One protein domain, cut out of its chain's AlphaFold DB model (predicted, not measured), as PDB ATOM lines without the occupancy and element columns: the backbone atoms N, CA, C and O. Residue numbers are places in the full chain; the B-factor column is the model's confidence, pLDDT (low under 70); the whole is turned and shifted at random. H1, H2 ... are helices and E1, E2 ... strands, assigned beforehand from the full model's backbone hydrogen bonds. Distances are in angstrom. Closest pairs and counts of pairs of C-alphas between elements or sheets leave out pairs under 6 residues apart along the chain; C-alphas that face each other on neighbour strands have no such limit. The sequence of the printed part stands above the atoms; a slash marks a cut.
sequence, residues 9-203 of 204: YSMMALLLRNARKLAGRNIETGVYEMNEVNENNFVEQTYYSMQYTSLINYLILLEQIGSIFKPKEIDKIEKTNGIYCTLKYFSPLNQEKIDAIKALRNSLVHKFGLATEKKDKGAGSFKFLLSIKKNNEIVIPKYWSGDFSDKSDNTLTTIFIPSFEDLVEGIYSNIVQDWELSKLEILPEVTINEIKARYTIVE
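Overview. This is residues 9 to 203 of the 204 residues of an uncharacterized protein of Apibacter sp. B2912 (UniProt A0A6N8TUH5). A small parallel pair of strands, E2 and E3, packs by H5 at one end of a helical body, and E3 runs straight into the long helix H6, whose far end leads to a second small pair, E1 and E4. The core is the long helix H3, with H1 and H6 alongside it and the hairpin of H4 and H5 set across it; H2 lies off its first end, while H7 and E5 lie by the first printed residues. The 195 printed residues hold seven named helices and five named strands, in the order H1 H2 H3 E1 H4 H5 E2 E3 H6 E4 H7 E5, and the class is mostly helix. The whole is compact, with a radius of gyration of the C-alphas of 17.4 A and spans of 49 by 46 by 32 A.

Along the chain. E2 is residues 127 to 131, 13.1 A long, from C-alpha 127 at (-38.112, 11.834, 44.317), and E3 is residues 156 to 160, 12.3 A. H6 is residues 161 to 180, 28.9 A, and H3 is residues 47 to 66, 29.4 A. H5 is residues 95 to 111, 23.8 A; H4 is residues 82 to 90, 11.8 A. H1 is residues 11 to 23, 17.9 A, from C-alpha 11 at (-49.435, 6.767, 17.171). The short elements are H2, residues 39 to 43; E1, 69 to 71; E4, 184 to 186; H7, 192 to 199; and E5, 200 to 202, which ends with C-alpha 202 at (-55.939, 10.690, 9.858).

Arrangement. E2 and E3 are parallel, with N 131 and O 159 2.8 A apart, within hydrogen-bond range. H5 comes closest to E2 at the C-alphas of Leu 104 and Phe 128, 7.3 A apart. H3 is the hub. It touches H1, opposite ways at a shallow tilt of 29 degrees, closest at the C-alphas of Ala 19 and Ser 54, 4.3 A. It touches H4, about perpendicular at 77 degrees, closest at the C-alphas of Glu 63 and Ile 83, 4.0 A. H6 touches H3 with residues 161 to 168 alone, closest at the C-alphas of Tyr 58 and Val 168, 6.8 A. H4 and H5 form a helical hairpin, closest at the C-alphas of Leu 87 and Ile 98, 6.5 A. E1 and E4 are antiparallel, with N 185 and O 70 2.9 A apart, within hydrogen-bond range. H7 is close to but not clearly touching H1, and E5 pairs with no named strand. In each of the seven helices every O i to N i+4 pair is within hydrogen-bond range.

Size, cuts and confidence. The C-alphas farthest apart, of Ser 149 and Leu 181, are 51.9 A apart. The printed part has no cut. The links H1 to H2, H5 to E2 and E2 to E3 are long. The mean pLDDT of the printed part is 90.4; residues 35 to 38 and 120 to 124 are under 70.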
ATOM      1  N   TYR A   9     -51.833   7.167  10.182       91.75
ATOM      2  CA  TYR A   9     -50.535   7.056  10.842       91.75
ATOM      3  C   TYR A   9     -50.688   6.470  12.243       91.75
ATOM      4  O   TYR A   9     -51.505   6.938  13.032       91.75
ATOM      5  N   SER A  10     -49.894   5.448  12.569       92.75
ATOM      6  CA  SER A  10     -49.889   4.819  13.898       92.75
ATOM      7  C   SER A  10     -49.248   5.730  14.945       92.75
ATOM      8  O   SER A  10     -48.086   6.115  14.812       92.75
ATOM      9  N   MET A  11     -49.964   6.003  16.037       93.94
ATOM     10  CA  MET A  11     -49.435   6.767  17.171       93.94
ATOM     11  C   MET A  11     -48.228   6.083  17.818       93.94
ATOM     12  O   MET A  11     -47.288   6.773  18.200       93.94
ATOM     13  N   MET A  12     -48.202   4.747  17.889       94.50
ATOM     14  CA  MET A  12     -47.036   4.010  18.399       94.50
ATOM     15  C   MET A  12     -45.799   4.253  17.527       94.50
ATOM     16  O   MET A  12     -44.713   4.498  18.051       94.50
ATOM     17  N   ALA A  13     -45.966   4.227  16.200       94.31
ATOM     18  CA  ALA A  13     -44.871   4.488  15.269       94.31
ATOM     19  C   ALA A  13     -44.376   5.938  15.383       94.31
ATOM     20  O   ALA A  13     -43.170   6.177  15.407       94.31
ATOM     21  N   LEU A  14     -45.291   6.901  15.514       95.50
ATOM     22  CA  LEU A  14     -44.949   8.312  15.706       95.50
ATOM     23  C   LEU A  14     -44.205   8.548  17.030       95.50
ATOM     24  O   LEU A  14     -43.179   9.228  17.032       95.50
ATOM     25  N   LEU A  15     -44.675   7.951  18.132       96.44
ATOM     26  CA  LEU A  15     -44.014   8.016  19.439       96.44
ATOM     27  C   LEU A  15     -42.587   7.475  19.366       96.44
ATOM     28  O   LEU A  15     -41.661   8.160  19.795       96.44
ATOM     29  N   LEU A  16     -42.403   6.283  18.791       97.56
ATOM     30  CA  LEU A  16     -41.095   5.644  18.677       97.56
ATOM     31  C   LEU A  16     -40.130   6.464  17.813       97.56
ATOM     32  O   LEU A  16     -39.013   6.746  18.240       97.56
ATOM     33  N   ARG A  17     -40.559   6.889  16.618       96.50
ATOM     34  CA  ARG A  17     -39.716   7.678  15.705       96.50
ATOM     35  C   ARG A  17     -39.298   9.004  16.335       96.50
ATOM     36  O   ARG A  17     -38.133   9.380  16.236       96.50
ATOM     37  N   ASN A  18     -40.219   9.691  17.011       95.44
ATOM     38  CA  ASN A  18     -39.913  10.952  17.680       95.44
ATOM     39  C   ASN A  18     -39.013  10.753  18.909       95.44
ATOM     40  O   ASN A  18     -38.098  11.541  19.124       95.44
ATOM     41  N   ALA A  19     -39.230   9.695  19.698       96.19
ATOM     42  CA  ALA A  19     -38.349   9.349  20.812       96.19
ATOM     43  C   ALA A  19     -36.917   9.089  20.322       96.19
ATOM     44  O   ALA A  19     -35.983   9.730  20.795       96.19
ATOM     45  N   ARG A  20     -36.757   8.253  19.287       96.19
ATOM     46  CA  ARG A  20     -35.457   7.969  18.661       96.19
ATOM     47  C   ARG A  20     -34.765   9.237  18.183       96.19
ATOM     48  O   ARG A  20     -33.603   9.452  18.512       96.19
ATOM     49  N   LYS A  21     -35.498  10.097  17.473       93.94
ATOM     50  CA  LYS A  21     -35.007  11.397  17.018       93.94
ATOM     51  C   LYS A  21     -34.458  12.221  18.193       93.94
ATOM     52  O   LYS A  21     -33.280  12.551  18.237       93.94
ATOM     53  N   LEU A  22     -35.278  12.474  19.208       92.69
ATOM     54  CA  LEU A  22     -34.902  13.305  20.357       92.69
ATOM     55  C   LEU A  22     -33.783  12.697  21.223       92.69
ATOM     56  O   LEU A  22     -33.011  13.435  21.836       92.69
ATOM     57  N   ALA A  23     -33.680  11.367  21.255       92.25
ATOM     58  CA  ALA A  23     -32.614  10.631  21.924       92.25
ATOM     59  C   ALA A  23     -31.278  10.660  21.167       92.25
ATOM     60  O   ALA A  23     -30.266  10.252  21.724       92.25
ATOM     61  N   GLY A  24     -31.238  11.098  19.902       91.12
ATOM     62  CA  GLY A  24     -30.051  10.957  19.053       91.12
ATOM     63  C   GLY A  24     -29.817   9.519  18.578       91.12
ATOM     64  O   GLY A  24     -28.676   9.094  18.392       91.12
ATOM     65  N   ARG A  25     -30.890   8.750  18.399       93.50
ATOM     66  CA  ARG A  25     -30.876   7.400  17.833       93.50
ATOM     67  C   ARG A  25     -31.217   7.434  16.349       93.50
ATOM     68  O   ARG A  25     -31.894   8.334  15.856       93.50
ATOM     69  N   ASN A  26     -30.781   6.409  15.636       94.38
ATOM     70  CA  ASN A  26     -31.246   6.119  14.295       94.38
ATOM     71  C   ASN A  26     -32.768   5.926  14.302       94.38
ATOM     72  O   ASN A  26     -33.290   5.112  15.067       94.38
ATOM     73  N   ILE A  27     -33.487   6.655  13.449       94.25
ATOM     74  CA  ILE A  27     -34.956   6.628  13.433       94.25
ATOM     75  C   ILE A  27     -35.489   5.241  13.043       94.25
ATOM     76  O   ILE A  27     -36.521   4.816  13.569       94.25
ATOM     77  N   GLU A  28     -34.778   4.513  12.180       93.56
ATOM     78  CA  GLU A  28     -35.205   3.203  11.685       93.56
ATOM     79  C   GLU A  28     -34.753   2.069  12.614       93.56
ATOM     80  O   GLU A  28     -35.558   1.208  12.973       93.56
ATOM     81  N   THR A  29     -33.499   2.093  13.077       93.75
ATOM     82  CA  THR A  29     -32.918   0.975  13.845       93.75
ATOM     83  C   THR A  29     -32.994   1.139  15.364       93.75
ATOM     84  O   THR A  29     -32.873   0.148  16.077       93.75
ATOM     85  N   GLY A  30     -33.170   2.358  15.884       94.56
ATOM     86  CA  GLY A  30     -33.131   2.644  17.326       94.56
ATOM     87  C   GLY A  30     -31.727   2.627  17.951       94.56
ATOM     88  O   GLY A  30     -31.578   2.894  19.149       94.56
ATOM     89  N   VAL A  31     -30.683   2.358  17.156       93.56
ATOM     90  CA  VAL A  31     -29.284   2.391  17.603       93.56
ATOM     91  C   VAL A  31     -28.891   3.824  17.947       93.56
ATOM     92  O   VAL A  31     -29.171   4.751  17.193       93.56
ATOM     93  N   TYR A  32     -28.253   4.021  19.100       91.19
ATOM     94  CA  TYR A  32     -27.755   5.333  19.506       91.19
ATOM     95  C   TYR A  32     -26.548   5.744  18.657       91.19
ATOM     96  O   TYR A  32     -25.521   5.068  18.672       91.19
ATOM     97  N   GLU A  33     -26.676   6.859  17.940       88.94
ATOM     98  CA  GLU A  33     -25.690   7.333  16.956       88.94
ATOM     99  C   GLU A  33     -25.306   8.808  17.179       88.94
ATOM    100  O   GLU A  33     -24.493   9.355  16.443       88.94
ATOM    101  N   MET A  34     -25.873   9.466  18.199       82.44
ATOM    102  CA  MET A  34     -25.767  10.917  18.428       82.44
ATOM    103  C   MET A  34     -26.266  11.777  17.250       82.44
ATOM    104  O   MET A  34     -25.923  12.952  17.165       82.44
ATOM    105  N   ASN A  35     -27.131  11.230  16.387       68.44
ATOM    106  CA  ASN A  35     -27.556  11.852  15.121       68.44
ATOM    107  C   ASN A  35     -28.144  13.265  15.248       68.44
ATOM    108  O   ASN A  35     -28.096  14.045  14.302       68.44
ATOM    109  N   GLU A  36     -28.722  13.587  16.403       62.38
ATOM    110  CA  GLU A  36     -29.474  14.826  16.624       62.38
ATOM    111  C   GLU A  36     -28.796  15.754  17.631       62.38
ATOM    112  O   GLU A  36     -29.267  16.862  17.861       62.38
ATOM    113  N   VAL A  37     -27.677  15.342  18.229       65.38
ATOM    114  CA  VAL A  37     -26.937  16.169  19.183       65.38
ATOM    115  C   VAL A  37     -25.979  17.064  18.400       65.38
ATOM    116  O   VAL A  37     -24.811  16.738  18.220       65.38
ATOM    117  N   ASN A  38     -26.486  18.192  17.903       69.69
ATOM    118  CA  ASN A  38     -25.646  19.244  17.333       69.69
ATOM    119  C   ASN A  38     -25.281  20.290  18.401       69.69
ATOM    120  O   ASN A  38     -25.934  20.400  19.442       69.69
ATOM    121  N   GLU A  39     -24.224  21.067  18.153       71.19
ATOM    122  CA  GLU A  39     -23.789  22.136  19.064       71.19
ATOM    123  C   GLU A  39     -24.909  23.157  19.337       71.19
ATOM    124  O   GLU A  39     -25.017  23.665  20.455       71.19
ATOM    125  N   ASN A  40     -25.798  23.388  18.363       80.06
ATOM    126  CA  ASN A  40     -26.909  24.334  18.492       80.06
ATOM    127  C   ASN A  40     -27.862  23.957  19.634       80.06
ATOM    128  O   ASN A  40     -28.275  24.841  20.376       80.06
ATOM    129  N   ASN A  41     -28.143  22.672  19.866       79.94
ATOM    130  CA  ASN A  41     -29.021  22.251  20.967       79.94
ATOM    131  C   ASN A  41     -28.455  22.588  22.357       79.94
ATOM    132  O   ASN A  41     -29.209  22.771  23.319       79.94
ATOM    133  N   PHE A  42     -27.127  22.659  22.489       79.50
ATOM    134  CA  PHE A  42     -26.486  23.117  23.722       79.50
ATOM    135  C   PHE A  42     -26.512  24.641  23.831       79.50
ATOM    136  O   PHE A  42     -26.806  25.160  24.908       79.50
ATOM    137  N   VAL A  43     -26.261  25.349  22.723       80.31
ATOM    138  CA  VAL A  43     -26.321  26.820  22.656       80.31
ATOM    139  C   VAL A  43     -27.728  27.330  22.982       80.31
ATOM    140  O   VAL A  43     -27.887  28.248  23.784       80.31
ATOM    141  N   GLU A  44     -28.753  26.695  22.421       87.69
ATOM    142  CA  GLU A  44     -30.167  27.021  22.630       87.69
ATOM    143  C   GLU A  44     -30.720  26.473  23.955       87.69
ATOM    144  O   GLU A  44     -31.865  26.746  24.308       87.69
ATOM    145  N   GLN A  45     -29.918  25.711  24.712       84.06
ATOM    146  CA  GLN A  45     -30.299  25.072  25.980       84.06
ATOM    147  C   GLN A  45     -31.499  24.115  25.860       84.06
ATOM    148  O   GLN A  45     -32.176  23.806  26.843       84.06
ATOM    149  N   THR A  46     -31.747  23.589  24.662       87.94
ATOM    150  CA  THR A  46     -32.852  22.670  24.369       87.94
ATOM    151  C   THR A  46     -32.478  21.216  24.625       87.94
ATOM    152  O   THR A  46     -33.372  20.399  24.845       87.94
ATOM    153  N   TYR A  47     -31.185  20.881  24.704       86.56
ATOM    154  CA  TYR A  47     -30.706  19.504  24.867       86.56
ATOM    155  C   TYR A  47     -31.416  18.731  25.991       86.56
ATOM    156  O   TYR A  47     -31.978  17.662  25.759       86.56
ATOM    157  N   TYR A  48     -31.461  19.282  27.209       84.81
ATOM    158  CA  TYR A  48     -32.113  18.603  28.337       84.81
ATOM    159  C   TYR A  48     -33.620  18.437  28.131       84.81
ATOM    160  O   TYR A  48     -34.178  17.406  28.501       84.81
ATOM    161  N   SER A  49     -34.273  19.416  27.498       88.06
ATOM    162  CA  SER A  49     -35.694  19.317  27.156       88.06
ATOM    163  C   SER A  49     -35.957  18.228  26.110       88.06
ATOM    164  O   SER A  49     -36.947  17.510  26.220       88.06
ATOM    165  N   MET A  50     -35.047  18.030  25.149       89.81
ATOM    166  CA  MET A  50     -35.143  16.954  24.160       89.81
ATOM    167  C   MET A  50     -35.003  15.584  24.818       89.81
ATOM    168  O   MET A  50     -35.851  14.722  24.606       89.81
ATOM    169  N   GLN A  51     -33.995  15.401  25.678       88.31
ATOM    170  CA  GLN A  51     -33.799  14.154  26.433       88.31
ATOM    171  C   GLN A  51     -35.021  13.823  27.301       88.31
ATOM    172  O   GLN A  51     -35.457  12.677  27.393       88.31
ATOM    173  N   TYR A  52     -35.618  14.847  27.905       88.44
ATOM    174  CA  TYR A  52     -36.813  14.698  28.720       88.44
ATOM    175  C   TYR A  52     -38.056  14.332  27.895       88.44
ATOM    176  O   TYR A  52     -38.809  13.432  28.266       88.44
ATOM    177  N   THR A  53     -38.259  14.979  26.748       92.06
ATOM    178  CA  THR A  53     -39.364  14.659  25.833       92.06
ATOM    179  C   THR A  53     -39.194  13.274  25.200       92.06
ATOM    180  O   THR A  53     -40.178  12.546  25.073       92.06
ATOM    181  N   SER A  54     -37.961  12.865  24.875       94.38
ATOM    182  CA  SER A  54     -37.637  11.492  24.456       94.38
ATOM    183  C   SER A  54     -38.121  10.480  25.495       94.38
ATOM    184  O   SER A  54     -38.922   9.592  25.187       94.38
ATOM    185  N   LEU A  55     -37.712  10.673  26.754       95.56
ATOM    186  CA  LEU A  55     -38.104   9.822  27.872       95.56
ATOM    187  C   LEU A  55     -39.630   9.722  28.006       95.56
ATOM    188  O   LEU A  55     -40.162   8.624  28.161       95.56
ATOM    189  N   ILE A  56     -40.349  10.847  27.919       95.69
ATOM    190  CA  ILE A  56     -41.817  10.858  27.973       95.69
ATOM    191  C   ILE A  56     -42.418  10.033  26.831       95.69
ATOM    192  O   ILE A  56     -43.303   9.215  27.085       95.69
ATOM    193  N   ASN A  57     -41.932  10.193  25.598       96.69
ATOM    194  CA  ASN A  57     -42.436   9.433  24.454       96.69
ATOM    195  C   ASN A  57     -42.223   7.924  24.635       96.69
ATOM    196  O   ASN A  57     -43.154   7.153  24.402       96.69
ATOM    197  N   TYR A  58     -41.055   7.499  25.125       98.00
ATOM    198  CA  TYR A  58     -40.809   6.094  25.453       98.00
ATOM    199  C   TYR A  58     -41.728   5.582  26.572       98.00
ATOM    200  O   TYR A  58     -42.268   4.482  26.469       98.00
ATOM    201  N   LEU A  59     -41.980   6.373  27.619       97.69
ATOM    202  CA  LEU A  59     -42.911   5.994  28.689       97.69
ATOM    203  C   LEU A  59     -44.356   5.852  28.180       97.69
ATOM    204  O   LEU A  59     -45.072   4.950  28.616       97.69
ATOM    205  N   ILE A  60     -44.792   6.714  27.257       96.12
ATOM    206  CA  ILE A  60     -46.118   6.618  26.626       96.12
ATOM    207  C   ILE A  60     -46.183   5.411  25.683       96.12
ATOM    208  O   ILE A  60     -47.198   4.716  25.668       96.12
ATOM    209  N   LEU A  61     -45.110   5.116  24.944       97.50
ATOM    210  CA  LEU A  61     -45.023   3.920  24.105       97.50
ATOM    211  C   LEU A  61     -45.216   2.647  24.941       97.50
ATOM    212  O   LEU A  61     -46.019   1.792  24.571       97.50
ATOM    213  N   LEU A  62     -44.548   2.548  26.097       97.88
ATOM    214  CA  LEU A  62     -44.754   1.435  27.026       97.88
ATOM    215  C   LEU A  62     -46.201   1.363  27.528       97.88
ATOM    216  O   LEU A  62     -46.725   0.263  27.669       97.88
ATOM    217  N   GLU A  63     -46.859   2.493  27.798       95.94
ATOM    218  CA  GLU A  63     -48.281   2.493  28.174       95.94
ATOM    219  C   GLU A  63     -49.144   1.892  27.058       95.94
ATOM    220  O   GLU A  63     -49.933   0.990  27.322       95.94
ATOM    221  N   GLN A  64     -48.953   2.330  25.811       95.19
ATOM    222  CA  GLN A  64     -49.739   1.836  24.676       95.19
ATOM    223  C   GLN A  64     -49.529   0.342  24.421       95.19
ATOM    224  O   GLN A  64     -50.507  -0.372  24.220       95.19
ATOM    225  N   ILE A  65     -48.283  -0.141  24.480       96.06
ATOM    226  CA  ILE A  65     -47.958  -1.560  24.280       96.06
ATOM    227  C   ILE A  65     -48.797  -2.447  25.206       96.06
ATOM    228  O   ILE A  65     -49.486  -3.349  24.742       96.06
ATOM    229  N   GLY A  66     -48.772  -2.178  26.509       95.25
ATOM    230  CA  GLY A  66     -49.370  -3.053  27.519       95.25
ATOM    231  C   GLY A  66     -50.869  -2.860  27.673       95.25
ATOM    232  O   GLY A  66     -51.525  -3.666  28.325       95.25
ATOM    233  N   SER A  67     -51.419  -1.805  27.069       93.50
ATOM    234  CA  SER A  67     -52.859  -1.637  26.880       93.50
ATOM    235  C   SER A  67     -53.400  -2.374  25.654       93.50
ATOM    236  O   SER A  67     -54.612  -2.385  25.478       93.50
ATOM    237  N   ILE A  68     -52.545  -2.944  24.796       94.25
ATOM    238  CA  ILE A  68     -52.963  -3.602  23.549       94.25
ATOM    239  C   ILE A  68     -52.536  -5.068  23.524       94.25
ATOM    240  O   ILE A  68     -53.346  -5.923  23.181       94.25
ATOM    241  N   PHE A  69     -51.285  -5.366  23.873       95.06
ATOM    242  CA  PHE A  69     -50.671  -6.672  23.653       95.06
ATOM    243  C   PHE A  69     -50.397  -7.418  24.957       95.06
ATOM    244  O   PHE A  69     -49.984  -6.829  25.960       95.06
ATOM    245  N   LYS A  70     -50.522  -8.745  24.902       96.12
ATOM    246  CA  LYS A  70     -49.948  -9.664  25.891       96.12
ATOM    247  C   LYS A  70     -49.348 -10.902  25.210       96.12
ATOM    248  O   LYS A  70     -49.737 -11.230  24.087       96.12
ATOM    249  N   PRO A  71     -48.439 -11.630  25.877       96.88
ATOM    250  CA  PRO A  71     -48.041 -12.961  25.431       96.88
ATOM    251  C   PRO A  71     -49.228 -13.938  25.469       96.88
ATOM    252  O   PRO A  71     -50.038 -13.905  26.401       96.88
ATOM    253  N   LYS A  72     -49.335 -14.825  24.475       95.81
ATOM    254  CA  LYS A  72     -50.435 -15.805  24.374       95.81
ATOM    255  C   LYS A  72     -50.490 -16.765  25.557       95.81
ATOM    256  O   LYS A  72     -51.560 -17.036  26.081       95.81
ATOM    257  N   GLU A  73     -49.331 -17.248  25.990       93.31
ATOM    258  CA  GLU A  73     -49.212 -18.273  27.038       93.31
ATOM    259  C   GLU A  73     -49.213 -17.700  28.460       93.31
ATOM    260  O   GLU A  73     -49.052 -18.441  29.427       93.31
ATOM    261  N   ILE A  74     -49.369 -16.382  28.606       94.12
ATOM    262  CA  ILE A  74     -49.398 -15.726  29.910       94.12
ATOM    263  C   ILE A  74     -50.800 -15.189  30.171       94.12
ATOM    264  O   ILE A  74     -51.408 -14.520  29.327       94.12
ATOM    265  N   ASP A  75     -51.298 -15.462  31.374       93.00
ATOM    266  CA  ASP A  75     -52.569 -14.926  31.834       93.00
ATOM    267  C   ASP A  75     -52.578 -13.397  31.797       93.00
ATOM    268  O   ASP A  75     -51.567 -12.698  31.973       93.00
ATOM    269  N   LYS A  76     -53.773 -12.861  31.563       91.12
ATOM    270  CA  LYS A  76     -53.989 -11.426  31.613       91.12
ATOM    271  C   LYS A  76     -53.702 -10.919  33.027       91.12
ATOM    272  O   LYS A  76     -54.195 -11.440  34.022       91.12
ATOM    273  N   ILE A  77     -52.916  -9.856  33.112       92.06
ATOM    274  CA  ILE A  77     -52.735  -9.103  34.341       92.06
ATOM    275  C   ILE A  77     -53.983  -8.231  34.510       92.06
ATOM    276  O   ILE A  77     -54.217  -7.324  33.720       92.06
ATOM    277  N   GLU A  78     -54.737  -8.446  35.585       83.88
ATOM    278  CA  GLU A  78     -55.969  -7.702  35.922       83.88
ATOM    279  C   GLU A  78     -55.757  -6.205  36.251       83.88
ATOM    280  O   GLU A  78     -56.668  -5.503  36.687       83.88
ATOM    281  N   LYS A  79     -54.541  -5.675  36.077       72.00
ATOM    282  CA  LYS A  79     -54.244  -4.253  36.289       72.00
ATOM    283  C   LYS A  79     -54.514  -3.463  35.014       72.00
ATOM    284  O   LYS A  79     -54.128  -3.863  33.926       72.00
ATOM    285  N   THR A  80     -55.078  -2.271  35.181       73.12
ATOM    286  CA  THR A  80     -55.461  -1.370  34.079       73.12
ATOM    287  C   THR A  80     -54.328  -0.487  33.554       73.12
ATOM    288  O   THR A  80     -54.530   0.274  32.614       73.12
ATOM    289  N   ASN A  81     -53.146  -0.527  34.170       89.25
ATOM    290  CA  ASN A  81     -52.047   0.370  33.826       89.25
ATOM    291  C   ASN A  81     -51.136  -0.280  32.775       89.25
ATOM    292  O   ASN A  81     -50.423  -1.236  33.088       89.25
ATOM    293  N   GLY A  82     -51.142   0.256  31.554       94.69
ATOM    294  CA  GLY A  82     -50.440  -0.329  30.414       94.69
ATOM    295  C   GLY A  82     -48.930  -0.406  30.624       94.69
ATOM    296  O   GLY A  82     -48.337  -1.451  30.371       94.69
ATOM    297  N   ILE A  83     -48.302   0.634  31.188       96.50
ATOM    298  CA  ILE A  83     -46.851   0.635  31.428       96.50
ATOM    299  C   ILE A  83     -46.440  -0.463  32.413       96.50
ATOM    300  O   ILE A  83     -45.429  -1.131  32.204       96.50
ATOM    301  N   TYR A  84     -47.239  -0.704  33.458       96.06
ATOM    302  CA  TYR A  84     -47.019  -1.828  34.362       96.06
ATOM    303  C   TYR A  84     -47.090  -3.159  33.612       96.06
ATOM    304  O   TYR A  84     -46.202  -3.991  33.787       96.06
ATOM    305  N   CYS A  85     -48.126  -3.362  32.794       96.50
ATOM    306  CA  CYS A  85     -48.310  -4.605  32.045       96.50
ATOM    307  C   CYS A  85     -47.142  -4.840  31.085       96.50
ATOM    308  O   CYS A  85     -46.548  -5.914  31.115       96.50
ATOM    309  N   THR A  86     -46.724  -3.819  30.335       97.69
ATOM    310  CA  THR A  86     -45.574  -3.907  29.427       97.69
ATOM    311  C   THR A  86     -44.304  -4.313  30.151       97.69
ATOM    312  O   THR A  86     -43.647  -5.271  29.758       97.69
ATOM    313  N   LEU A  87     -43.956  -3.611  31.232       97.62
ATOM    314  CA  LEU A  87     -42.736  -3.923  31.970       97.62
ATOM    315  C   LEU A  87     -42.821  -5.303  32.630       97.62
ATOM    316  O   LEU A  87     -41.819  -6.009  32.694       97.62
ATOM    317  N   LYS A  88     -44.001  -5.712  33.103       96.75
ATOM    318  CA  LYS A  88     -44.175  -7.015  33.743       96.75
ATOM    319  C   LYS A  88     -44.094  -8.177  32.753       96.75
ATOM    320  O   LYS A  88     -43.575  -9.223  33.127       96.75
ATOM    321  N   TYR A  89     -44.603  -8.002  31.535       96.19
ATOM    322  CA  TYR A  89     -44.577  -9.033  30.498       96.19
ATOM    323  C   TYR A  89     -43.246  -9.103  29.755       96.19
ATOM    324  O   TYR A  89     -42.757 -10.196  29.495       96.19
ATOM    325  N   PHE A  90     -42.673  -7.952  29.404       97.06
ATOM    326  CA  PHE A  90     -41.629  -7.875  28.379       97.06
ATOM    327  C   PHE A  90     -40.274  -7.393  28.902       97.06
ATOM    328  O   PHE A  90     -39.332  -7.279  28.122       97.06
ATOM    329  N   SER A  91     -40.143  -7.099  30.200       96.94
ATOM    330  CA  SER A  91     -38.880  -6.637  30.786       96.94
ATOM    331  C   SER A  91     -38.370  -7.573  31.889       96.94
ATOM    332  O   SER A  91     -39.167  -8.206  32.580       96.94
ATOM    333  N   PRO A  92     -37.049  -7.609  32.139       95.56
ATOM    334  CA  PRO A  92     -36.470  -8.350  33.258       95.56
ATOM    335  C   PRO A  92     -36.559  -7.586  34.595       95.56
ATOM    336  O   PRO A  92     -35.912  -7.966  35.572       95.56
ATOM    337  N   LEU A  93     -37.286  -6.462  34.656       96.69
ATOM    338  CA  LEU A  93     -37.316  -5.613  35.843       96.69
ATOM    339  C   LEU A  93     -38.092  -6.258  36.996       96.69
ATOM    340  O   LEU A  93     -39.148  -6.868  36.823       96.69
ATOM    341  N   ASN A  94     -37.591  -6.049  38.213       95.25
ATOM    342  CA  ASN A  94     -38.302  -6.430  39.427       95.25
ATOM    343  C   ASN A  94     -39.429  -5.430  39.764       95.25
ATOM    344  O   ASN A  94     -39.514  -4.334  39.206       95.25
ATOM    345  N   GLN A  95     -40.290  -5.804  40.715       92.75
ATOM    346  CA  GLN A  95     -41.480  -5.026  41.079       92.75
ATOM    347  C   GLN A  95     -41.153  -3.592  41.529       92.75
ATOM    348  O   GLN A  95     -41.858  -2.655  41.164       92.75
ATOM    349  N   GLU A  96     -40.063  -3.414  42.271       92.69
ATOM    350  CA  GLU A  96     -39.646  -2.112  42.789       92.69
ATOM    351  C   GLU A  96     -39.235  -1.144  41.669       92.69
ATOM    352  O   GLU A  96     -39.686   0.003  41.636       92.69
ATOM    353  N   LYS A  97     -38.445  -1.618  40.694       95.56
ATOM    354  CA  LYS A  97     -38.063  -0.825  39.516       95.56
ATOM    355  C   LYS A  97     -39.280  -0.489  38.651       95.56
ATOM    356  O   LYS A  97     -39.400   0.642  38.183       95.56
ATOM    357  N   ILE A  98     -40.210  -1.434  38.483       95.56
ATOM    358  CA  ILE A  98     -41.470  -1.203  37.758       95.56
ATOM    359  C   ILE A  98     -42.292  -0.103  38.436       95.56
ATOM    360  O   ILE A  98     -42.785   0.807  37.766       95.56
ATOM    361  N   ASP A  99     -42.431  -0.151  39.761       92.69
ATOM    362  CA  ASP A  99     -43.191   0.857  40.502       92.69
ATOM    363  C   ASP A  99     -42.546   2.244  40.433       92.69
ATOM    364  O   ASP A  99     -43.271   3.229  40.277       92.69
ATOM    365  N   ALA A 100     -41.213   2.320  40.457       94.38
ATOM    366  CA  ALA A 100     -40.473   3.561  40.254       94.38
ATOM    367  C   ALA A 100     -40.706   4.161  38.855       94.38
ATOM    368  O   ALA A 100     -41.020   5.346  38.748       94.38
ATOM    369  N   ILE A 101     -40.631   3.362  37.784       96.12
ATOM    370  CA  ILE A 101     -40.868   3.834  36.403       96.12
ATOM    371  C   ILE A 101     -42.317   4.294  36.218       96.12
ATOM    372  O   ILE A 101     -42.580   5.349  35.639       96.12
ATOM    373  N   LYS A 102     -43.279   3.541  36.757       93.62
ATOM    374  CA  LYS A 102     -44.698   3.917  36.736       93.62
ATOM    375  C   LYS A 102     -44.937   5.241  37.468       93.62
ATOM    376  O   LYS A 102     -45.670   6.103  36.984       93.62
ATOM    377  N   ALA A 103     -44.320   5.410  38.635       92.31
ATOM    378  CA  ALA A 103     -44.409   6.644  39.403       92.31
ATOM    379  C   ALA A 103     -43.759   7.828  38.675       92.31
ATOM    380  O   ALA A 103     -44.331   8.919  38.685       92.31
ATOM    381  N   LEU A 104     -42.631   7.600  37.992       94.25
ATOM    382  CA  LEU A 104     -41.993   8.595  37.138       94.25
ATOM    383  C   LEU A 104     -42.961   9.045  36.047       94.25
ATOM    384  O   LEU A 104     -43.301  10.222  36.009       94.25
ATOM    385  N   ARG A 105     -43.488   8.118  35.234       93.50
ATOM    386  CA  ARG A 105     -44.459   8.427  34.169       93.50
ATOM    387  C   ARG A 105     -45.597   9.302  34.678       93.50
ATOM    388  O   ARG A 105     -45.938  10.294  34.041       93.50
ATOM    389  N   ASN A 106     -46.171   8.966  35.832       89.75
ATOM    390  CA  ASN A 106     -47.257   9.753  36.414       89.75
ATOM    391  C   ASN A 106     -46.808  11.162  36.832       89.75
ATOM    392  O   ASN A 106     -47.538  12.120  36.591       89.75
ATOM    393  N   SER A 107     -45.618  11.305  37.420       89.94
ATOM    394  CA  SER A 107     -45.067  12.612  37.797       89.94
ATOM    395  C   SER A 107     -44.796  13.497  36.569       89.94
ATOM    396  O   SER A 107     -45.197  14.663  36.555       89.94
ATOM    397  N   LEU A 108     -44.228  12.929  35.496       89.69
ATOM    398  CA  LEU A 108     -43.936  13.669  34.263       89.69
ATOM    399  C   LEU A 108     -45.217  14.070  33.518       89.69
ATOM    400  O   LEU A 108     -45.380  15.232  33.166       89.69
ATOM    401  N   VAL A 109     -46.149  13.135  33.302       83.88
ATOM    402  CA  VAL A 109     -47.341  13.382  32.469       83.88
ATOM    403  C   VAL A 109     -48.343  14.316  33.146       83.88
ATOM    404  O   VAL A 109     -48.946  15.148  32.476       83.88
ATOM    405  N   HIS A 110     -48.543  14.200  34.462       81.44
ATOM    406  CA  HIS A 110     -49.572  14.990  35.144       81.44
ATOM    407  C   HIS A 110     -49.071  16.331  35.671       81.44
ATOM    408  O   HIS A 110     -49.874  17.241  35.866       81.44
ATOM    409  N   LYS A 111     -47.771  16.450  35.957       84.38
ATOM    410  CA  LYS A 111     -47.221  17.622  36.653       84.38
ATOM    411  C   LYS A 111     -45.948  18.169  36.040       84.38
ATOM    412  O   LYS A 111     -45.449  19.174  36.536       84.38
ATOM    413  N   PHE A 112     -45.404  17.496  35.026       84.88
ATOM    414  CA  PHE A 112     -44.088  17.807  34.484       84.88
ATOM    415  C   PHE A 112     -43.026  17.921  35.598       84.88
ATOM    416  O   PHE A 112     -42.167  18.798  35.577       84.88
ATOM    417  N   GLY A 113     -43.138  17.059  36.617       88.75
ATOM    418  CA  GLY A 113     -42.354  17.125  37.847       88.75
ATOM    419  C   GLY A 113     -41.476  15.896  38.070       88.75
ATOM    420  O   GLY A 113     -41.634  14.868  37.419       88.75
ATOM    421  N   LEU A 114     -40.558  16.005  39.033       91.75
ATOM    422  CA  LEU A 114     -39.626  14.940  39.429       91.75
ATOM    423  C   LEU A 114     -39.881  14.424  40.850       91.75
ATOM    424  O   LEU A 114     -39.021  13.795  41.456       91.75
ATOM    425  N   ALA A 115     -41.057  14.682  41.408       91.00
ATOM    426  CA  ALA A 115     -41.453  14.147  42.700       91.00
ATOM    427  C   ALA A 115     -42.917  13.719  42.652       91.00
ATOM    428  O   ALA A 115     -43.761  14.369  42.025       91.00
ATOM    429  N   THR A 116     -43.231  12.602  43.294       88.44
ATOM    430  CA  THR A 116     -44.620  12.189  43.483       88.44
ATOM    431  C   THR A 116     -45.278  13.018  44.580       88.44
ATOM    432  O   THR A 116     -44.613  13.622  45.418       88.44
ATOM    433  N   GLU A 117     -46.607  13.008  44.620       81.50
ATOM    434  CA  GLU A 117     -47.332  13.512  45.785       81.50
ATOM    435  C   GLU A 117     -46.996  12.703  47.040       81.50
ATOM    436  O   GLU A 117     -46.657  11.517  46.962       81.50
ATOM    437  N   LYS A 118     -47.134  13.349  48.200       76.75
ATOM    438  CA  LYS A 118     -47.058  12.674  49.490       76.75
ATOM    439  C   LYS A 118     -48.244  11.720  49.615       76.75
ATOM    440  O   LYS A 118     -49.390  12.138  49.479       76.75
ATOM    441  N   LYS A 119     -47.969  10.447  49.892       70.19
ATOM    442  CA  LYS A 119     -48.999   9.456  50.229       70.19
ATOM    443  C   LYS A 119     -49.012   9.202  51.730       70.19
ATOM    444  O   LYS A 119     -47.960   8.991  52.326       70.19
ATOM    445  N   ASP A 120     -50.203   9.121  52.317       56.94
ATOM    446  CA  ASP A 120     -50.399   8.984  53.769       56.94
ATOM    447  C   ASP A 120     -49.869   7.670  54.378       56.94
ATOM    448  O   ASP A 120     -49.822   7.533  55.598       56.94
ATOM    449  N   LYS A 121     -49.471   6.679  53.563       53.03
ATOM    450  CA  LYS A 121     -49.155   5.312  54.026       53.03
ATOM    451  C   LYS A 121     -47.828   4.735  53.524       53.03
ATOM    452  O   LYS A 121     -47.785   3.560  53.178       53.03
ATOM    453  N   GLY A 122     -46.758   5.531  53.457       51.75
ATOM    454  CA  GLY A 122     -45.366   5.043  53.344       51.75
ATOM    455  C   GLY A 122     -44.988   4.204  52.108       51.75
ATOM    456  O   GLY A 122     -43.819   3.891  51.921       51.75
ATOM    457  N   ALA A 123     -45.935   3.858  51.237       55.72
ATOM    458  CA  ALA A 123     -45.712   3.041  50.058       55.72
ATOM    459  C   ALA A 123     -45.656   3.919  48.800       55.72
ATOM    460  O   ALA A 123     -46.643   4.552  48.411       55.72
ATOM    461  N   GLY A 124     -44.495   3.918  48.142       66.00
ATOM    462  CA  GLY A 124     -44.344   4.361  46.755       66.00
ATOM    463  C   GLY A 124     -44.389   5.871  46.527       66.00
ATOM    464  O   GLY A 124     -44.991   6.302  45.540       66.00
ATOM    465  N   SER A 125     -43.788   6.658  47.429       86.62
ATOM    466  CA  SER A 125     -43.410   8.042  47.119       86.62
ATOM    467  C   SER A 125     -41.963   8.079  46.638       86.62
ATOM    468  O   SER A 125     -41.085   7.459  47.239       86.62
ATOM    469  N   PHE A 126     -41.724   8.800  45.548       90.44
ATOM    470  CA  PHE A 126     -40.432   8.866  44.882       90.44
ATOM    471  C   PHE A 126     -40.058  10.319  44.605       90.44
ATOM    472  O   PHE A 126     -40.897  11.124  44.194       90.44
ATOM    473  N   LYS A 127     -38.776  10.623  44.798       92.50
ATOM    474  CA  LYS A 127     -38.112  11.834  44.317       92.50
ATOM    475  C   LYS A 127     -37.076  11.382  43.294       92.50
ATOM    476  O   LYS A 127     -36.294  10.481  43.589       92.50
ATOM    477  N   PHE A 128     -37.109  11.933  42.092       94.19
ATOM    478  CA  PHE A 128     -36.376  11.415  40.946       94.19
ATOM    479  C   PHE A 128     -35.161  12.270  40.605       94.19
ATOM    480  O   PHE A 128     -35.225  13.497  40.588       94.19
ATOM    481  N   LEU A 129     -34.074  11.587  40.262       94.38
ATOM    482  CA  LEU A 129     -32.935  12.135  39.544       94.38
ATOM    483  C   LEU A 129     -32.901  11.495  38.158       94.38
ATOM    484  O   LEU A 129     -32.811  10.272  38.040       94.38
ATOM    485  N   LEU A 130     -32.943  12.317  37.114       94.69
ATOM    486  CA  LEU A 130     -32.764  11.850  35.746       94.69
ATOM    487  C   LEU A 130     -31.301  12.011  35.346       94.69
ATOM    488  O   LEU A 130     -30.776  13.120  35.294       94.69
ATOM    489  N   SER A 131     -30.635  10.892  35.084       93.38
ATOM    490  CA  SER A 131     -29.232  10.857  34.698       93.38
ATOM    491  C   SER A 131     -29.103  10.606  33.203       93.38
ATOM    492  O   SER A 131     -29.574   9.594  32.693       93.38
ATOM    493  N   ILE A 132     -28.396  11.496  32.510       89.69
ATOM    494  CA  ILE A 132     -28.018  11.325  31.097       89.69
ATOM    495  C   ILE A 132     -26.783  10.427  30.914       89.69
ATOM    496  O   ILE A 132     -26.305  10.243  29.799       89.69
ATOM    497  N   LYS A 133     -26.214   9.891  32.000       89.75
ATOM    498  CA  LYS A 133     -25.069   8.977  31.929       89.75
ATOM    499  C   LYS A 133     -25.557   7.556  31.678       89.75
ATOM    500  O   LYS A 133     -26.537   7.127  32.279       89.75
ATOM    501  N   LYS A 134     -24.835   6.803  30.852       88.50
ATOM    502  CA  LYS A 134     -25.078   5.365  30.695       88.50
ATOM    503  C   LYS A 134     -24.653   4.610  31.959       88.50
ATOM    504  O   LYS A 134     -23.633   4.938  32.567       88.50
ATOM    505  N   ASN A 135     -25.439   3.616  32.355       94.56
ATOM    506  CA  ASN A 135     -25.169   2.744  33.498       94.56
ATOM    507  C   ASN A 135     -25.709   1.325  33.236       94.56
ATOM    508  O   ASN A 135     -26.627   1.153  32.439       94.56
ATOM    509  N   ASN A 136     -25.169   0.307  33.903       90.12
ATOM    510  CA  ASN A 136     -25.730  -1.047  33.822       90.12
ATOM    511  C   ASN A 136     -27.085  -1.142  34.542       90.12
ATOM    512  O   ASN A 136     -27.928  -1.961  34.186       90.12
ATOM    513  N   GLU A 137     -27.307  -0.286  35.537       93.19
ATOM    514  CA  GLU A 137     -28.597  -0.122  36.186       93.19
ATOM    515  C   GLU A 137     -29.508   0.803  35.379       93.19
ATOM    516  O   GLU A 137     -29.106   1.873  34.927       93.19
ATOM    517  N   ILE A 138     -30.771   0.404  35.244       93.44
ATOM    518  CA  ILE A 138     -31.814   1.216  34.597       93.44
ATOM    519  C   ILE A 138     -32.428   2.175  35.621       93.44
ATOM    520  O   ILE A 138     -32.598   3.367  35.364       93.44
ATOM    521  N   VAL A 139     -32.705   1.645  36.815       93.31
ATOM    522  CA  VAL A 139     -33.283   2.373  37.943       93.31
ATOM    523  C   VAL A 139     -32.611   1.928  39.229       93.31
ATOM    524  O   VAL A 139     -32.550   0.729  39.506       93.31
ATOM    525  N   ILE A 140     -32.177   2.894  40.035       91.88
ATOM    526  CA  ILE A 140     -31.778   2.682  41.428       91.88
ATOM    527  C   ILE A 140     -32.901   3.257  42.296       91.88
ATOM    528  O   ILE A 140     -32.928   4.475  42.510       91.88
ATOM    529  N   PRO A 141     -33.868   2.428  42.726       85.75
ATOM    530  CA  PRO A 141     -34.994   2.891  43.518       85.75
ATOM    531  C   PRO A 141     -34.532   3.273  44.922       85.75
ATOM    532  O   PRO A 141     -33.742   2.575  45.555       85.75
ATOM    533  N   LYS A 142     -35.044   4.400  45.407       87.88
ATOM    534  CA  LYS A 142     -34.917   4.827  46.798       87.88
ATOM    535  C   LYS A 142     -36.242   5.387  47.274       87.88
ATOM    536  O   LYS A 142     -36.851   6.222  46.601       87.88
ATOM    537  N   TYR A 143     -36.666   4.936  48.446       81.19
ATOM    538  CA  TYR A 143     -37.871   5.448  49.074       81.19
ATOM    539  C   TYR A 143     -37.626   6.845  49.624       81.19
ATOM    540  O   TYR A 143     -36.603   7.127  50.250       81.19
ATOM    541  N   TRP A 144     -38.610   7.706  49.408       86.56
ATOM    542  CA  TRP A 144     -38.647   9.043  49.965       86.56
ATOM    543  C   TRP A 144     -39.885   9.184  50.850       86.56
ATOM    544  O   TRP A 144     -40.956   8.665  50.537       86.56
ATOM    545  N   SER A 145     -39.741   9.890  51.968       83.94
ATOM    546  CA  SER A 145     -40.797  10.070  52.973       83.94
ATOM    547  C   SER A 145     -41.945  10.979  52.513       83.94
ATOM    548  O   SER A 145     -42.951  11.100  53.212       83.94
ATOM    549  N   GLY A 146     -41.804  11.642  51.360       85.75
ATOM    550  CA  GLY A 146     -42.731  12.683  50.908       85.75
ATOM    551  C   GLY A 146     -42.500  14.039  51.583       85.75
ATOM    552  O   GLY A 146     -43.354  14.920  51.487       85.75
ATOM    553  N   ASP A 147     -41.384  14.206  52.298       87.06
ATOM    554  CA  ASP A 147     -40.983  15.475  52.898       87.06
ATOM    555  C   ASP A 147     -40.213  16.340  51.890       87.06
ATOM    556  O   ASP A 147     -39.050  16.081  51.585       87.06
ATOM    557  N   PHE A 148     -40.867  17.382  51.369       87.69
ATOM    558  CA  PHE A 148     -40.285  18.318  50.397       87.69
ATOM    559  C   PHE A 148     -39.184  19.213  50.980       87.69
ATOM    560  O   PHE A 148     -38.478  19.873  50.217       87.69
ATOM    561  N   SER A 149     -39.009  19.237  52.304       88.75
ATOM    562  CA  SER A 149     -37.864  19.903  52.924       88.75
ATOM    563  C   SER A 149     -36.572  19.077  52.822       88.75
ATOM    564  O   SER A 149     -35.482  19.649  52.884       88.75
ATOM    565  N   ASP A 150     -36.671  17.763  52.576       85.06
ATOM    566  CA  ASP A 150     -35.521  16.884  52.361       85.06
ATOM    567  C   ASP A 150     -34.879  17.128  50.985       85.06
ATOM    568  O   ASP A 150     -35.329  16.634  49.944       85.06
ATOM    569  N   LYS A 151     -33.763  17.858  50.999       83.69
ATOM    570  CA  LYS A 151     -32.923  18.139  49.825       83.69
ATOM    571  C   LYS A 151     -31.788  17.131  49.626       83.69
ATOM    572  O   LYS A 151     -30.944  17.355  48.769       83.69
ATOM    573  N   SER A 152     -31.734  16.048  50.403       87.19
ATOM    574  CA  SER A 152     -30.653  15.068  50.294       87.19
ATOM    575  C   SER A 152     -30.763  14.221  49.026       87.19
ATOM    576  O   SER A 152     -31.858  13.856  48.585       87.19
ATOM    577  N   ASP A 153     -29.607  13.833  48.488       86.50
ATOM    578  CA  ASP A 153     -29.512  12.892  47.364       86.50
ATOM    579  C   ASP A 153     -29.717  11.431  47.806       86.50
ATOM    580  O   ASP A 153     -29.913  10.511  47.003       86.50
ATOM    581  N   ASN A 154     -29.711  11.193  49.119       86.81
ATOM    582  CA  ASN A 154     -29.867   9.865  49.704       86.81
ATOM    583  C   ASN A 154     -31.272   9.293  49.519       86.81
ATOM    584  O   ASN A 154     -31.422   8.079  49.590       86.81
ATOM    585  N   THR A 155     -32.264  10.128  49.219       88.88
ATOM    586  CA  THR A 155     -33.652   9.722  48.952       88.88
ATOM    587  C   THR A 155     -34.023   9.786  47.467       88.88
ATOM    588  O   THR A 155     -35.184   9.586  47.112       88.88
ATOM    589  N   LEU A 156     -33.051  10.042  46.579       92.62
ATOM    590  CA  LEU A 156     -33.282  10.113  45.136       92.62
ATOM    591  C   LEU A 156     -33.311   8.730  44.489       92.62
ATOM    592  O   LEU A 156     -32.322   7.994  44.488       92.62
ATOM    593  N   THR A 157     -34.435   8.427  43.850       94.69
ATOM    594  CA  THR A 157     -34.529   7.371  42.850       94.69
ATOM    595  C   THR A 157     -33.881   7.851  41.564       94.69
ATOM    596  O   THR A 157     -34.328   8.825  40.963       94.69
ATOM    597  N   THR A 158     -32.823   7.175  41.132       96.44
ATOM    598  CA  THR A 158     -32.105   7.560  39.911       96.44
ATOM    599  C   THR A 158     -32.600   6.741  38.731       96.44
ATOM    600  O   THR A 158     -32.628   5.515  38.810       96.44
ATOM    601  N   ILE A 159     -32.956   7.419  37.642       96.69
ATOM    602  CA  ILE A 159     -33.288   6.821  36.347       96.69
ATOM    603  C   ILE A 159     -32.159   7.176  35.385       96.69
ATOM    604  O   ILE A 159     -31.898   8.358  35.151       96.69
ATOM    605  N   PHE A 160     -31.486   6.173  34.833       96.69
ATOM    606  CA  PHE A 160     -30.465   6.389  33.810       96.69
ATOM    607  C   PHE A 160     -31.139   6.376  32.442       96.69
ATOM    608  O   PHE A 160     -31.487   5.308  31.941       96.69
ATOM    609  N   ILE A 161     -31.351   7.560  31.857       95.06
ATOM    610  CA  ILE A 161     -32.126   7.735  30.622       95.06
ATOM    611  C   ILE A 161     -31.587   6.838  29.501       95.06
ATOM    612  O   ILE A 161     -32.373   6.034  29.008       95.06
ATOM    613  N   PRO A 162     -30.282   6.848  29.149       93.75
ATOM    614  CA  PRO A 162     -29.808   6.037  28.025       93.75
ATOM    615  C   PRO A 162     -30.046   4.535  28.230       93.75
ATOM    616  O   PRO A 162     -30.409   3.824  27.299       93.75
ATOM    617  N   SER A 163     -29.880   4.056  29.467       96.00
ATOM    618  CA  SER A 163     -30.102   2.653  29.831       96.00
ATOM    619  C   SER A 163     -31.582   2.276  29.818       96.00
ATOM    620  O   SER A 163     -31.937   1.163  29.441       96.00
ATOM    621  N   PHE A 164     -32.455   3.199  30.224       97.69
ATOM    622  CA  PHE A 164     -33.900   3.026  30.121       97.69
ATOM    623  C   PHE A 164     -34.354   2.990  28.659       97.69
ATOM    624  O   PHE A 164     -35.117   2.110  28.285       97.69
ATOM    625  N   GLU A 165     -33.867   3.896  27.819       96.62
ATOM    626  CA  GLU A 165     -34.184   3.893  26.390       96.62
ATOM    627  C   GLU A 165     -33.705   2.606  25.700       96.62
ATOM    628  O   GLU A 165     -34.465   2.011  24.942       96.62
ATOM    629  N   ASP A 166     -32.499   2.118  26.024       96.81
ATOM    630  CA  ASP A 166     -31.993   0.829  25.526       96.81
ATOM    631  C   ASP A 166     -32.913  -0.338  25.938       96.81
ATOM    632  O   ASP A 166     -33.176  -1.234  25.133       96.81
ATOM    633  N   LEU A 167     -33.453  -0.317  27.166       97.81
ATOM    634  CA  LEU A 167     -34.465  -1.286  27.595       97.81
ATOM    635  C   LEU A 167     -35.717  -1.201  26.713       97.81
ATOM    636  O   LEU A 167     -36.224  -2.239  26.289       97.81
ATOM    637  N   VAL A 168     -36.244   0.001  26.467       98.25
ATOM    638  CA  VAL A 168     -37.489   0.169  25.700       98.25
ATOM    639  C   VAL A 168     -37.311  -0.245  24.239       98.25
ATOM    640  O   VAL A 168     -38.190  -0.915  23.700       98.25
ATOM    641  N   GLU A 169     -36.175   0.073  23.618       98.12
ATOM    642  CA  GLU A 169     -35.835  -0.409  22.271       98.12
ATOM    643  C   GLU A 169     -35.756  -1.943  22.225       98.12
ATOM    644  O   GLU A 169     -36.310  -2.564  21.319       98.12
ATOM    645  N   GLY A 170     -35.155  -2.572  23.242       97.69
ATOM    646  CA  GLY A 170     -35.134  -4.031  23.373       97.69
ATOM    647  C   GLY A 170     -36.534  -4.638  23.520       97.69
ATOM    648  O   GLY A 170     -36.864  -5.605  22.836       97.69
ATOM    649  N   ILE A 171     -37.388  -4.041  24.361       98.12
ATOM    650  CA  ILE A 171     -38.798  -4.439  24.508       98.12
ATOM    651  C   ILE A 171     -39.522  -4.347  23.160       98.12
ATOM    652  O   ILE A 171     -40.190  -5.298  22.762       98.12
ATOM    653  N   TYR A 172     -39.381  -3.226  22.450       97.81
ATOM    654  CA  TYR A 172     -40.031  -3.022  21.158       97.81
ATOM    655  C   TYR A 172     -39.564  -4.047  20.117       97.81
ATOM    656  O   TYR A 172     -40.398  -4.670  19.461       97.81
ATOM    657  N   SER A 173     -38.253  -4.280  20.010       96.62
ATOM    658  CA  SER A 173     -37.689  -5.287  19.104       96.62
ATOM    659  C   SER A 173     -38.233  -6.688  19.397       96.62
ATOM    660  O   SER A 173     -38.613  -7.405  18.472       96.62
ATOM    661  N   ASN A 174     -38.316  -7.068  20.675       96.31
ATOM    662  CA  ASN A 174     -38.859  -8.365  21.078       96.31
ATOM    663  C   ASN A 174     -40.345  -8.484  20.733       96.31
ATOM    664  O   ASN A 174     -40.778  -9.529  20.266       96.31
ATOM    665  N   ILE A 175     -41.121  -7.412  20.901       96.25
ATOM    666  CA  ILE A 175     -42.545  -7.401  20.548       96.25
ATOM    667  C   ILE A 175     -42.750  -7.607  19.050       96.25
ATOM    668  O   ILE A 175     -43.617  -8.386  18.661       96.25
ATOM    669  N   VAL A 176     -41.961  -6.934  18.208       95.81
ATOM    670  CA  VAL A 176     -42.028  -7.120  16.751       95.81
ATOM    671  C   VAL A 176     -41.711  -8.572  16.391       95.81
ATOM    672  O   VAL A 176     -42.484  -9.208  15.676       95.81
ATOM    673  N   GLN A 177     -40.641  -9.131  16.958       96.94
ATOM    674  CA  GLN A 177     -40.263 -10.526  16.729       96.94
ATOM    675  C   GLN A 177     -41.338 -11.512  17.217       96.94
ATOM    676  O   GLN A 177     -41.709 -12.444  16.505       96.94
ATOM    677  N   ASP A 178     -41.863 -11.325  18.426       96.75
ATOM    678  CA  ASP A 178     -42.880 -12.206  18.996       96.75
ATOM    679  C   ASP A 178     -44.219 -12.091  18.253       96.75
ATOM    680  O   ASP A 178     -44.963 -13.072  18.179       96.75
ATOM    681  N   TRP A 179     -44.525 -10.934  17.658       96.12
ATOM    682  CA  TRP A 179     -45.665 -10.771  16.757       96.12
ATOM    683  C   TRP A 179     -45.500 -11.607  15.484       96.12
ATOM    684  O   TRP A 179     -46.394 -12.384  15.145       96.12
ATOM    685  N   GLU A 180     -44.347 -11.515  14.815       97.12
ATOM    686  CA  GLU A 180     -44.030 -12.311  13.617       97.12
ATOM    687  C   GLU A 180     -44.077 -13.818  13.902       97.12
ATOM    688  O   GLU A 180     -44.592 -14.602  13.105       97.12
ATOM    689  N   LEU A 181     -43.615 -14.223  15.087       97.56
ATOM    690  CA  LEU A 181     -43.653 -15.609  15.557       97.56
ATOM    691  C   LEU A 181     -45.017 -16.032  16.121       97.56
ATOM    692  O   LEU A 181     -45.144 -17.141  16.639       97.56
ATOM    693  N   SER A 182     -46.045 -15.181  16.038       97.00
ATOM    694  CA  SER A 182     -47.394 -15.461  16.543       97.00
ATOM    695  C   SER A 182     -47.442 -15.835  18.033       97.00
ATOM    696  O   SER A 182     -48.316 -16.602  18.442       97.00
ATOM    697  N   LYS A 183     -46.536 -15.290  18.852       97.62
ATOM    698  CA  LYS A 183     -46.462 -15.484  20.312       97.62
ATOM    699  C   LYS A 183     -47.218 -14.419  21.108       97.62
ATOM    700  O   LYS A 183     -47.461 -14.605  22.300       97.62
ATOM    701  N   LEU A 184     -47.603 -13.321  20.462       96.94
ATOM    702  CA  LEU A 184     -48.426 -12.266  21.052       96.94
ATOM    703  C   LEU A 184     -49.881 -12.384  20.623       96.94
ATOM    704  O   LEU A 184     -50.197 -12.901  19.550       96.94
ATOM    705  N   GLU A 185     -50.763 -11.842  21.446       95.50
ATOM    706  CA  GLU A 185     -52.148 -11.582  21.086       95.50
ATOM    707  C   GLU A 185     -52.593 -10.199  21.550       95.50
ATOM    708  O   GLU A 185     -52.024  -9.609  22.474       95.50
ATOM    709  N   ILE A 186     -53.615  -9.683  20.870       94.31
ATOM    710  CA  ILE A 186     -54.321  -8.478  21.292       94.31
ATOM    711  C   ILE A 186     -55.223  -8.861  22.468       94.31
ATOM    712  O   ILE A 186     -55.856  -9.918  22.449       94.31
ATOM    713  N   LEU A 187     -55.276  -8.009  23.489       92.62
ATOM    714  CA  LEU A 187     -56.154  -8.207  24.637       92.62
ATOM    715  C   LEU A 187     -57.616  -8.390  24.178       92.62
ATOM    716  O   LEU A 187     -58.067  -7.625  23.326       92.62
ATOM    717  N   PRO A 188     -58.378  -9.352  24.738       87.38
ATOM    718  CA  PRO A 188     -59.722  -9.688  24.252       87.38
ATOM    719  C   PRO A 188     -60.707  -8.514  24.215       87.38
ATOM    720  O   PRO A 188     -61.611  -8.486  23.384       87.38
ATOM    721  N   GLU A 189     -60.546  -7.545  25.115       89.06
ATOM    722  CA  GLU A 189     -61.374  -6.342  25.167       89.06
ATOM    723  C   GLU A 189     -61.013  -5.276  24.119       89.06
ATOM    724  O   GLU A 189     -61.811  -4.374  23.878       89.06
ATOM    725  N   VAL A 190     -59.832  -5.358  23.496       91.00
ATOM    726  CA  VAL A 190     -59.335  -4.349  22.556       91.00
ATOM    727  C   VAL A 190     -59.747  -4.722  21.139       91.00
ATOM    728  O   VAL A 190     -59.289  -5.706  20.559       91.00
ATOM    729  N   THR A 191     -60.591  -3.889  20.536       92.44
ATOM    730  CA  THR A 191     -61.047  -4.099  19.157       92.44
ATOM    731  C   THR A 191     -60.191  -3.335  18.148       92.44
ATOM    732  O   THR A 191     -59.635  -2.276  18.438       92.44
ATOM    733  N   ILE A 192     -60.151  -3.811  16.899       89.75
ATOM    734  CA  ILE A 192     -59.483  -3.090  15.801       89.75
ATOM    735  C   ILE A 192     -60.078  -1.688  15.593       89.75
ATOM    736  O   ILE A 192     -59.343  -0.744  15.300       89.75
ATOM    737  N   ASN A 193     -61.394  -1.529  15.762       91.25
ATOM    738  CA  ASN A 193     -62.049  -0.224  15.648       91.25
ATOM    739  C   ASN A 193     -61.588   0.734  16.749       91.25
ATOM    740  O   ASN A 193     -61.316   1.900  16.467       91.25
ATOM    741  N   GLU A 194     -61.436   0.237  17.977       91.31
ATOM    742  CA  GLU A 194     -60.879   1.018  19.077       91.31
ATOM    743  C   GLU A 194     -59.428   1.429  18.804       91.31
ATOM    744  O   GLU A 194     -59.089   2.597  18.986       91.31
ATOM    745  N   ILE A 195     -58.586   0.519  18.295       91.31
ATOM    746  CA  ILE A 195     -57.198   0.843  17.932       91.31
ATOM    747  C   ILE A 195     -57.160   1.959  16.884       91.31
ATOM    748  O   ILE A 195     -56.434   2.939  17.050       91.31
ATOM    749  N   LYS A 196     -57.976   1.853  15.828       90.81
ATOM    750  CA  LYS A 196     -58.071   2.889  14.790       90.81
ATOM    751  C   LYS A 196     -58.545   4.228  15.363       90.81
ATOM    752  O   LYS A 196     -58.026   5.263  14.963       90.81
ATOM    753  N   ALA A 197     -59.497   4.226  16.292       90.19
ATOM    754  CA  ALA A 197     -60.029   5.453  16.883       90.19
ATOM    755  C   ALA A 197     -59.062   6.119  17.879       90.19
ATOM    756  O   ALA A 197     -58.956   7.340  17.901       90.19
ATOM    757  N   ARG A 198     -58.365   5.333  18.710       89.38
ATOM    758  CA  ARG A 198     -57.522   5.845  19.805       89.38
ATOM    759  C   ARG A 198     -56.068   6.077  19.410       89.38
ATOM    760  O   ARG A 198     -55.417   6.940  19.990       89.38
ATOM    761  N   TYR A 199     -55.546   5.280  18.480       92.69
ATOM    762  CA  TYR A 199     -54.106   5.169  18.232       92.69
ATOM    763  C   TYR A 199     -53.720   5.399  16.770       92.69
ATOM    764  O   TYR A 199     -52.628   5.001  16.362       92.69
ATOM    765  N   THR A 200     -54.571   6.066  15.981       92.69
ATOM    766  CA  THR A 200     -54.188   6.541  14.644       92.69
ATOM    767  C   THR A 200     -54.557   8.002  14.421       92.69
ATOM    768  O   THR A 200     -55.578   8.462  14.924       92.69
ATOM    769  N   ILE A 201     -53.727   8.714  13.660       91.56
ATOM    770  CA  ILE A 201     -54.032  10.040  13.108       91.56
ATOM    771  C   ILE A 201     -54.475   9.852  11.662       91.56
ATOM    772  O   ILE A 201     -53.905   9.019  10.953       91.56
ATOM    773  N   VAL A 202     -55.490  10.605  11.247       88.75
ATOM    774  CA  VAL A 202     -55.939  10.690   9.858       88.75
ATOM    775  C   VAL A 202     -55.379  11.974   9.256       88.75
ATOM    776  O   VAL A 202     -55.487  13.030   9.877       88.75
ATOM    777  N   GLU A 203     -54.744  11.858   8.097       79.56
ATOM    778  CA  GLU A 203     -54.421  13.004   7.247       79.56
ATOM    779  C   GLU A 203     -55.590  13.204   6.281       79.56
ATOM    780  O   GLU A 203     -55.964  12.263   5.573       79.56
TER     781      GLU A 203